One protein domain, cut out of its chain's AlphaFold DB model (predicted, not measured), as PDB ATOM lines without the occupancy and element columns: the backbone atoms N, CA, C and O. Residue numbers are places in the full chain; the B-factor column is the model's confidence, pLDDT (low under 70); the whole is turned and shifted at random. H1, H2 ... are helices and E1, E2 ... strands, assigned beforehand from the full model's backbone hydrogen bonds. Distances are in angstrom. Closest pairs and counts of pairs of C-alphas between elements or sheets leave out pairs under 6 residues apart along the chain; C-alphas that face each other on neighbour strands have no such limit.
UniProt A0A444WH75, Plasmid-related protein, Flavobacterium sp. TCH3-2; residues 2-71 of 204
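This is residues 2 to 71 of the 204 residues of the protein "Plasmid-related protein" of Flavobacterium sp. TCH3-2 (UniProt A0A444WH75). A twisted sheet of three strands, E1, E2 and E3, with the short helix H1 over one face makes one lobe, and a second, looser lobe of loop with the short helix H2 lies away from it, past the far end of E3. The chain leaves the sheet at the end of E3 and winds through residues 41 to 62, a stretch with no named element, before it reaches H2. The printed part has 70 residues, with two named helices and three named strands in the order H1 E1 E2 E3 H2; the sheet order is E1 - E2 - E3, all antiparallel, and the class is mixed, helices and strands. The whole is loose, with a radius of gyration of the C-alphas of 14.0 A and spans of 38 by 27 by 19 A.

The sheet holds E1, residues 11 to 17, E2, residues 22 to 31, and E3, residues 34 to 40. They form a meander, each strand the antiparallel neighbour of the one before. E1 and E2, a hairpin, run at 163 degrees; N 15 and O 27 are 3.0 A apart and N 29 and O 13 are 2.9 A apart, within hydrogen-bond range. E2 and E3, also a hairpin, run at 159 degrees, with N 28 and O 37 at 2.9 A and N 39 and O 26 at 2.8 A, within hydrogen-bond range. E1 and E3 are the edge strands. The sheet is twisted, its C-alphas lying up to 4.2 A off the best plane. H1, residues 2 to 8, is on the sheet at a height over the sheet of 8.8 A. It lies over E2, on which 4 of its 7 C-alphas fall, and only just not over E1, on which 2 fall. On the local plane it runs slantwise to the strands, at 46 degrees to E2. The closest C-alphas of H1 and E2, those of Ala 5 and Cys 28, are 7.4 A apart. H2, residues 63 to 69, is not on the sheet and is apart from H1, E1 and E2. Every O i to N i+4 pair of H2 is within hydrogen-bond range; in H1 1 of 3 is, beside 3 of 4 O i to N i+3 pairs.

E2 is the longest strand, 24.3 A from C-alpha 22 at (34.079, 118.773, -5.628) to C-alpha 31. E3 measures 19.6 A and E1 16.8 A. H1 begins at C-alpha 2 at (38.412, 114.647, 8.632) and measures 10.3 A. H2 measures 10.0 A and ends at C-alpha 69 at (23.958, 96.329, -12.342).

The C-alphas farthest apart, those of Glu 31 and Asn 70, are 38.8 A apart. The printed part has no cut. The link from E3 to H2 is long, 22 residues, and of these residues 57 to 62 stand free. The other links are tight. The mean pLDDT of the printed part is 95.8, and no printed residue is under 70.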
ATOM      1  N   LEU A   2      37.059 114.911   8.102       94.94
ATOM      2  CA  LEU A   2      38.412 114.647   8.632       94.94
ATOM      3  C   LEU A   2      38.457 113.651   9.799       94.94
ATOM      4  O   LEU A   2      39.313 112.775   9.814       94.94
ATOM      5  N   ASP A   3      37.521 113.724  10.745       95.75
ATOM      6  CA  ASP A   3      37.499 112.777  11.870       95.75
ATOM      7  C   ASP A   3      37.191 111.335  11.449       95.75
ATOM      8  O   ASP A   3      37.585 110.402  12.138       95.75
ATOM      9  N   TYR A   4      36.536 111.141  10.301       94.19
ATOM     10  CA  TYR A   4      36.381 109.818   9.698       94.19
ATOM     11  C   TYR A   4      37.711 109.343   9.100       94.19
ATOM     12  O   TYR A   4      38.156 108.237   9.381       94.19
ATOM     13  N   ALA A   5      38.404 110.209   8.354       96.50
ATOM     14  CA  ALA A   5      39.713 109.902   7.776       96.50
ATOM     15  C   ALA A   5      40.774 109.553   8.839       96.50
ATOM     16  O   ALA A   5      41.566 108.634   8.627       96.50
ATOM     17  N   LYS A   6      40.756 110.211  10.009       96.62
ATOM     18  CA  LYS A   6      41.638 109.892  11.151       96.62
ATOM     19  C   LYS A   6      41.457 108.467  11.690       96.62
ATOM     20  O   LYS A   6      42.365 107.946  12.324       96.62
ATOM     21  N   GLN A   7      40.308 107.829  11.458       96.00
ATOM     22  CA  GLN A   7      40.071 106.447  11.897       96.00
ATOM     23  C   GLN A   7      40.783 105.421  11.004       96.00
ATOM     24  O   GLN A   7      40.993 104.290  11.433       96.00
ATOM     25  N   ALA A   8      41.165 105.803   9.783       93.19
ATOM     26  CA  ALA A   8      41.803 104.915   8.814       93.19
ATOM     27  C   ALA A   8      43.340 104.855   8.937       93.19
ATOM     28  O   ALA A   8      43.974 104.080   8.225       93.19
ATOM     29  N   GLY A   9      43.951 105.652   9.823       93.88
ATOM     30  CA  GLY A   9      45.397 105.654  10.052       93.88
ATOM     31  C   GLY A   9      45.928 106.991  10.572       93.88
ATOM     32  O   GLY A   9      45.163 107.886  10.930       93.88
ATOM     33  N   SER A  10      47.255 107.139  10.576       96.56
ATOM     34  CA  SER A  10      47.946 108.367  10.997       96.56
ATOM     35  C   SER A  10      47.813 109.474   9.947       96.56
ATOM     36  O   SER A  10      48.690 109.652   9.100       96.56
ATOM     37  N   LEU A  11      46.685 110.184   9.974       97.94
ATOM     38  CA  LEU A  11      46.410 111.323   9.098       97.94
ATOM     39  C   LEU A  11      47.304 112.517   9.471       97.94
ATOM     40  O   LEU A  11      47.222 113.015  10.593       97.94
ATOM     41  N   LEU A  12      48.097 113.008   8.518       97.75
ATOM     42  CA  LEU A  12      48.917 114.215   8.668       97.75
ATOM     43  C   LEU A  12      48.109 115.482   8.386       97.75
ATOM     44  O   LEU A  12      48.144 116.438   9.155       97.75
ATOM     45  N   SER A  13      47.397 115.499   7.259       97.88
ATOM     46  CA  SER A  13      46.603 116.643   6.814       97.88
ATOM     47  C   SER A  13      45.513 116.191   5.850       97.88
ATOM     48  O   SER A  13      45.637 115.152   5.198       97.88
ATOM     49  N   GLY A  14      44.453 116.984   5.737       96.94
ATOM     50  CA  GLY A  14      43.471 116.810   4.684       96.94
ATOM     51  C   GLY A  14      42.600 118.038   4.484       96.94
ATOM     52  O   GLY A  14      42.441 118.859   5.389       96.94
ATOM     53  N   PHE A  15      42.042 118.161   3.286       96.88
ATOM     54  CA  PHE A  15      41.200 119.283   2.879       96.88
ATOM     55  C   PHE A  15      40.192 118.846   1.813       96.88
ATOM     56  O   PHE A  15      40.270 117.746   1.266       96.88
ATOM     57  N   THR A  16      39.200 119.690   1.555       96.88
ATOM     58  CA  THR A  16      38.122 119.439   0.596       96.88
ATOM     59  C   THR A  16      38.529 119.763  -0.845       96.88
ATOM     60  O   THR A  16      39.336 120.654  -1.104       96.88
ATOM     61  N   GLY A  17      37.930 119.073  -1.816       95.12
ATOM     62  CA  GLY A  17      38.163 119.251  -3.254       95.12
ATOM     63  C   GLY A  17      37.558 120.526  -3.859       95.12
ATOM     64  O   GLY A  17      37.187 120.539  -5.029       95.12
ATOM     65  N   GLU A  18      37.433 121.614  -3.097       94.75
ATOM     66  CA  GLU A  18      36.773 122.855  -3.539       94.75
ATOM     67  C   GLU A  18      37.456 123.492  -4.756       94.75
ATOM     68  O   GLU A  18      36.788 123.974  -5.665       94.75
ATOM     69  N   HIS A  19      38.786 123.418  -4.822       93.00
ATOM     70  CA  HIS A  19      39.593 123.916  -5.939       93.00
ATOM     71  C   HIS A  19      39.339 123.181  -7.271       93.00
ATOM     72  O   HIS A  19      39.701 123.695  -8.324       93.00
ATOM     73  N   VAL A  20      38.703 122.004  -7.234       91.81
ATOM     74  CA  VAL A  20      38.234 121.260  -8.417       91.81
ATOM     75  C   VAL A  20      36.704 121.197  -8.502       91.81
ATOM     76  O   VAL A  20      36.160 120.429  -9.289       91.81
ATOM     77  N   GLY A  21      35.997 121.992  -7.691       94.00
ATOM     78  CA  GLY A  21      34.534 122.031  -7.664       94.00
ATOM     79  C   GLY A  21      33.868 120.795  -7.047       94.00
ATOM     80  O   GLY A  21      32.673 120.594  -7.247       94.00
ATOM     81  N   GLU A  22      34.605 119.969  -6.295       93.94
ATOM     82  CA  GLU A  22      34.079 118.773  -5.628       93.94
ATOM     83  C   GLU A  22      34.215 118.885  -4.097       93.94
ATOM     84  O   GLU A  22      35.148 118.342  -3.501       93.94
ATOM     85  N   PRO A  23      33.288 119.581  -3.417       92.19
ATOM     86  CA  PRO A  23      33.371 119.808  -1.973       92.19
ATOM     87  C   PRO A  23      33.214 118.530  -1.130       92.19
ATOM     88  O   PRO A  23      33.538 118.541   0.056       92.19
ATOM     89  N   ARG A  24      32.732 117.423  -1.712       94.62
ATOM     90  CA  ARG A  24      32.568 116.132  -1.014       94.62
ATOM     91  C   ARG A  24      33.747 115.187  -1.229       94.62
ATOM     92  O   ARG A  24      33.735 114.069  -0.716       94.62
ATOM     93  N   LEU A  25      34.743 115.603  -2.008       96.75
ATOM     94  CA  LEU A  25      36.035 114.943  -2.077       96.75
ATOM     95  C   LEU A  25      36.868 115.424  -0.891       96.75
ATOM     96  O   LEU A  25      37.077 116.621  -0.721       96.75
ATOM     97  N   LEU A  26      37.343 114.485  -0.084       97.62
ATOM     98  CA  LEU A  26      38.311 114.717   0.970       97.62
ATOM     99  C   LEU A  26      39.662 114.160   0.530       97.62
ATOM    100  O   LEU A  26      39.819 112.954   0.360       97.62
ATOM    101  N   ILE A  27      40.630 115.052   0.404       97.94
ATOM    102  CA  ILE A  27      41.997 114.764  -0.011       97.94
ATOM    103  C   ILE A  27      42.831 114.611   1.255       97.94
ATOM    104  O   ILE A  27      42.901 115.545   2.054       97.94
ATOM    105  N   CYS A  28      43.415 113.435   1.480       98.19
ATOM    106  CA  CYS A  28      44.110 113.086   2.720       98.19
ATOM    107  C   CYS A  28      45.559 112.674   2.465       98.19
ATOM    108  O   CYS A  28      45.832 111.874   1.572       98.19
ATOM    109  N   LEU A  29      46.479 113.135   3.311       98.44
ATOM    110  CA  LEU A  29      47.860 112.655   3.363       98.44
ATOM    111  C   LEU A  29      48.099 111.924   4.687       98.44
ATOM    112  O   LEU A  29      47.916 112.503   5.758       98.44
ATOM    113  N   TYR A  30      48.518 110.665   4.612       98.31
ATOM    114  CA  TYR A  30      48.855 109.812   5.755       98.31
ATOM    115  C   TYR A  30      50.371 109.641   5.875       98.31
ATOM    116  O   TYR A  30      51.063 109.759   4.873       98.31
ATOM    117  N   GLU A  31      50.888 109.383   7.079       96.69
ATOM    118  CA  GLU A  31      52.339 109.327   7.349       96.69
ATOM    119  C   GLU A  31      52.985 107.956   7.096       96.69
ATOM    120  O   GLU A  31      54.126 107.882   6.646       96.69
ATOM    121  N   ASN A  32      52.281 106.860   7.397       92.12
ATOM    122  CA  ASN A  32      52.872 105.522   7.498       92.12
ATOM    123  C   ASN A  32      52.032 104.461   6.762       92.12
ATOM    124  O   ASN A  32      51.178 103.827   7.387       92.12
ATOM    125  N   PRO A  33      52.270 104.228   5.457       94.88
ATOM    126  CA  PRO A  33      53.243 104.908   4.593       94.88
ATOM    127  C   PRO A  33      52.814 106.334   4.226       94.88
ATOM    128  O   PRO A  33      51.641 106.680   4.384       94.88
ATOM    129  N   LEU A  34      53.748 107.129   3.684       97.38
ATOM    130  CA  LEU A  34      53.427 108.439   3.119       97.38
ATOM    131  C   LEU A  34      52.502 108.242   1.914       97.38
ATOM    132  O   LEU A  34      52.960 107.910   0.819       97.38
ATOM    133  N   LEU A  35      51.198 108.377   2.140       97.44
ATOM    134  CA  LEU A  35      50.179 107.953   1.191       97.44
ATOM    135  C   LEU A  35      49.107 109.017   1.034       97.44
ATOM    136  O   LEU A  35      48.470 109.447   1.997       97.44
ATOM    137  N   HIS A  36      48.904 109.403  -0.218       97.50
ATOM    138  CA  HIS A  36      47.823 110.273  -0.636       97.50
ATOM    139  C   HIS A  36      46.577 109.426  -0.935       97.50
ATOM    140  O   HIS A  36      46.644 108.505  -1.752       97.50
ATOM    141  N   VAL A  37      45.462 109.718  -0.262       97.12
ATOM    142  CA  VAL A  37      44.177 109.030  -0.432       97.12
ATOM    143  C   VAL A  37      43.057 110.045  -0.628       97.12
ATOM    144  O   VAL A  37      42.843 110.916   0.214       97.12
ATOM    145  N   ASP A  38      42.301 109.855  -1.700       97.12
ATOM    146  CA  ASP A  38      41.093 110.608  -2.014       97.12
ATOM    147  C   ASP A  38      39.860 109.829  -1.543       97.12
ATOM    148  O   ASP A  38      39.619 108.696  -1.965       97.12
ATOM    149  N   ILE A  39      39.060 110.435  -0.664       96.50
ATOM    150  CA  ILE A  39      37.819 109.859  -0.138       96.50
ATOM    151  C   ILE A  39      36.654 110.701  -0.639       96.50
ATOM    152  O   ILE A  39      36.482 111.844  -0.222       96.50
ATOM    153  N   LYS A  40      35.825 110.137  -1.517       95.19
ATOM    154  CA  LYS A  40      34.640 110.818  -2.043       95.19
ATOM    155  C   LYS A  40      33.374 110.307  -1.360       95.19
ATOM    156  O   LYS A  40      33.101 109.109  -1.384       95.19
ATOM    157  N   PHE A  41      32.595 111.213  -0.776       95.19
ATOM    158  CA  PHE A  41      31.311 110.888  -0.152       95.19
ATOM    159  C   PHE A  41      30.173 111.103  -1.159       95.19
ATOM    160  O   PHE A  41      29.985 112.216  -1.647       95.19
ATOM    161  N   LEU A  42      29.430 110.039  -1.471       94.56
ATOM    162  CA  LEU A  42      28.362 110.024  -2.475       94.56
ATOM    163  C   LEU A  42      27.094 109.375  -1.910       94.56
ATOM    164  O   LEU A  42      27.173 108.457  -1.092       94.56
ATOM    165  N   THR A  43      25.938 109.835  -2.378       95.38
ATOM    166  CA  THR A  43      24.658 109.120  -2.252       95.38
ATOM    167  C   THR A  43      24.554 107.997  -3.293       95.38
ATOM    168  O   THR A  43      25.371 107.914  -4.213       95.38
ATOM    169  N   LEU A  44      23.551 107.121  -3.168       95.12
ATOM    170  CA  LEU A  44      23.325 106.048  -4.144       95.12
ATOM    171  C   LEU A  44      22.958 106.602  -5.525       95.12
ATOM    172  O   LEU A  44      23.427 106.073  -6.531       95.12
ATOM    173  N   GLU A  45      22.171 107.679  -5.591       95.56
ATOM    174  CA  GLU A  45      21.816 108.322  -6.860       95.56
ATOM    175  C   GLU A  45      23.057 108.864  -7.581       95.56
ATOM    176  O   GLU A  45      23.169 108.791  -8.803       95.56
ATOM    177  N   GLU A  46      24.033 109.358  -6.824       94.56
ATOM    178  CA  GLU A  46      25.263 109.943  -7.362       94.56
ATOM    179  C   GLU A  46      26.291 108.901  -7.815       94.56
ATOM    180  O   GLU A  46      27.273 109.260  -8.461       94.56
ATOM    181  N   LEU A  47      26.061 107.617  -7.524       94.62
ATOM    182  CA  LEU A  47      26.840 106.508  -8.083       94.62
ATOM    183  C   LEU A  47      26.409 106.133  -9.507       94.62
ATOM    184  O   LEU A  47      27.145 105.416 -10.191       94.62
ATOM    185  N   VAL A  48      25.240 106.598  -9.959       95.12
ATOM    186  CA  VAL A  48      24.749 106.350 -11.321       95.12
ATOM    187  C   VAL A  48      25.662 107.029 -12.355       95.12
ATOM    188  O   VAL A  48      26.251 106.304 -13.163       95.12
ATOM    189  N   PRO A  49      25.851 108.370 -12.347       94.56
ATOM    190  CA  PRO A  49      26.791 109.013 -13.255       94.56
ATOM    191  C   PRO A  49      28.232 108.732 -12.818       94.56
ATOM    192  O   PRO A  49      28.725 109.275 -11.830       94.56
ATOM    193  N   ARG A  50      28.940 107.899 -13.580       93.75
ATOM    194  CA  ARG A  50      30.337 107.549 -13.301       93.75
ATOM    195  C   ARG A  50      31.126 107.334 -14.585       93.75
ATOM    196  O   ARG A  50      30.564 106.949 -15.603       93.75
ATOM    197  N   VAL A  51      32.437 107.541 -14.509       93.38
ATOM    198  CA  VAL A  51      33.360 107.368 -15.647       93.38
ATOM    199  C   VAL A  51      33.988 105.976 -15.716       93.38
ATOM    200  O   VAL A  51      34.554 105.603 -16.739       93.38
ATOM    201  N   GLU A  52      33.891 105.205 -14.633       93.81
ATOM    202  CA  GLU A  52      34.338 103.815 -14.527       93.81
ATOM    203  C   GLU A  52      33.498 103.071 -13.479       93.81
ATOM    204  O   GLU A  52      32.874 103.699 -12.623       93.81
ATOM    205  N   THR A  53      33.459 101.738 -13.541       94.50
ATOM    206  CA  THR A  53      32.780 100.917 -12.525       94.50
ATOM    207  C   THR A  53      33.779 100.532 -11.432       94.50
ATOM    208  O   THR A  53      34.712  99.779 -11.718       94.50
ATOM    209  N   PRO A  54      33.615 101.020 -10.189       93.88
ATOM    210  CA  PRO A  54      34.567 100.751  -9.118       93.88
ATOM    211  C   PRO A  54      34.407  99.334  -8.554       93.88
ATOM    212  O   PRO A  54      33.354  98.699  -8.653       93.88
ATOM    213  N   HIS A  55      35.458  98.846  -7.895       96.12
ATOM    214  CA  HIS A  55      35.398  97.594  -7.146       96.12
ATOM    215  C   HIS A  55      34.649  97.783  -5.822       96.12
ATOM    216  O   HIS A  55      34.975  98.661  -5.026       96.12
ATOM    217  N   ILE A  56      33.670  96.916  -5.560       96.62
ATOM    218  CA  ILE A  56      32.950  96.892  -4.284       96.62
ATOM    219  C   ILE A  56      33.799  96.134  -3.261       96.62
ATOM    220  O   ILE A  56      33.954  94.919  -3.365       96.62
ATOM    221  N   LEU A  57      34.322  96.848  -2.263       96.69
ATOM    222  CA  LEU A  57      35.019  96.239  -1.123       96.69
ATOM    223  C   LEU A  57      34.049  95.818  -0.012       96.69
ATOM    224  O   LEU A  57      34.299  94.846   0.696       96.69
ATOM    225  N   PHE A  58      32.943  96.548   0.146       96.44
ATOM    226  CA  PHE A  58      31.961  96.313   1.196       96.44
ATOM    227  C   PHE A  58      30.585  96.851   0.791       96.44
ATOM    228  O   PHE A  58      30.455  98.026   0.462       96.44
ATOM    229  N   ASP A  59      29.562  95.995   0.836       97.25
ATOM    230  CA  ASP A  59      28.163  96.335   0.549       97.25
ATOM    231  C   ASP A  59      27.249  95.371   1.323       97.25
ATOM    232  O   ASP A  59      27.025  94.233   0.914       97.25
ATOM    233  N   LYS A  60      26.783  95.795   2.503       96.75
ATOM    234  CA  LYS A  60      26.005  94.944   3.424       96.75
ATOM    235  C   LYS A  60      24.601  94.622   2.914       96.75
ATOM    236  O   LYS A  60      24.087  93.546   3.204       96.75
ATOM    237  N   THR A  61      23.966  95.573   2.237       96.88
ATOM    238  CA  THR A  61      22.558  95.513   1.812       96.88
ATOM    239  C   THR A  61      22.414  95.170   0.327       96.88
ATOM    240  O   THR A  61      21.304  94.906  -0.141       96.88
ATOM    241  N   GLY A  62      23.525  95.129  -0.416       97.50
ATOM    242  CA  GLY A  62      23.542  94.872  -1.855       97.50
ATOM    243  C   GLY A  62      23.071  96.071  -2.683       97.50
ATOM    244  O   GLY A  62      22.728  95.904  -3.852       97.50
ATOM    245  N   GLU A  63      22.964  97.258  -2.085       97.38
ATOM    246  CA  GLU A  63      22.412  98.447  -2.741       97.38
ATOM    247  C   GLU A  63      23.391  99.044  -3.753       97.38
ATOM    248  O   GLU A  63      22.972  99.433  -4.841       97.38
ATOM    249  N   ILE A  64      24.694  99.026  -3.457       97.06
ATOM    250  CA  ILE A  64      25.729  99.508  -4.384       97.06
ATOM    251  C   ILE A  64      25.788  98.593  -5.607       97.06
ATOM    252  O   ILE A  64      25.784  99.070  -6.743       97.06
ATOM    253  N   ARG A  65      25.783  97.270  -5.385       97.00
ATOM    254  CA  ARG A  65      25.745  96.288  -6.477       97.00
ATOM    255  C   ARG A  65      24.543  96.524  -7.390       97.00
ATOM    256  O   ARG A  65      24.724  96.602  -8.601       97.00
ATOM    257  N   LYS A  66      23.347  96.713  -6.823       97.44
ATOM    258  CA  LYS A  66      22.131  97.007  -7.599       97.44
ATOM    259  C   LYS A  66      22.268  98.272  -8.441       97.44
ATOM    260  O   LYS A  66      21.799  98.269  -9.573       97.44
ATOM    261  N   VAL A  67      22.884  99.341  -7.932       97.00
ATOM    262  CA  VAL A  67      23.110 100.555  -8.735       97.00
ATOM    263  C   VAL A  67      24.004 100.245  -9.936       97.00
ATOM    264  O   VAL A  67      23.663 100.624 -11.055       97.00
ATOM    265  N   PHE A  68      25.108  99.520  -9.741       95.81
ATOM    266  CA  PHE A  68      26.032  99.189 -10.833       95.81
ATOM    267  C   PHE A  68      25.447  98.217 -11.853       95.81
ATOM    268  O   PHE A  68      25.728  98.367 -13.035       95.81
ATOM    269  N   ASP A  69      24.616  97.268 -11.427       95.88
ATOM    270  CA  ASP A  69      23.958  96.329 -12.342       95.88
ATOM    271  C   ASP A  69      22.874  97.020 -13.198       95.88
ATOM    272  O   ASP A  69      22.544  96.543 -14.281       95.88
ATOM    273  N   ASN A  70      22.334  98.157 -12.735       96.50
ATOM    274  CA  ASN A  70      21.268  98.914 -13.408       96.50
ATOM    275  C   ASN A  70      21.744 100.226 -14.061       96.50
ATOM    276  O   ASN A  70      20.921 101.042 -14.475       96.50
ATOM    277  N   SER A  71      23.051 100.473 -14.136       95.75
ATOM    278  CA  SER A  71      23.600 101.679 -14.766       95.75
ATOM    279  C   SER A  71      24.969 101.413 -15.374       95.75
ATOM    280  O   SER A  71      25.700 100.541 -14.912       95.75
TER     281      SER A  71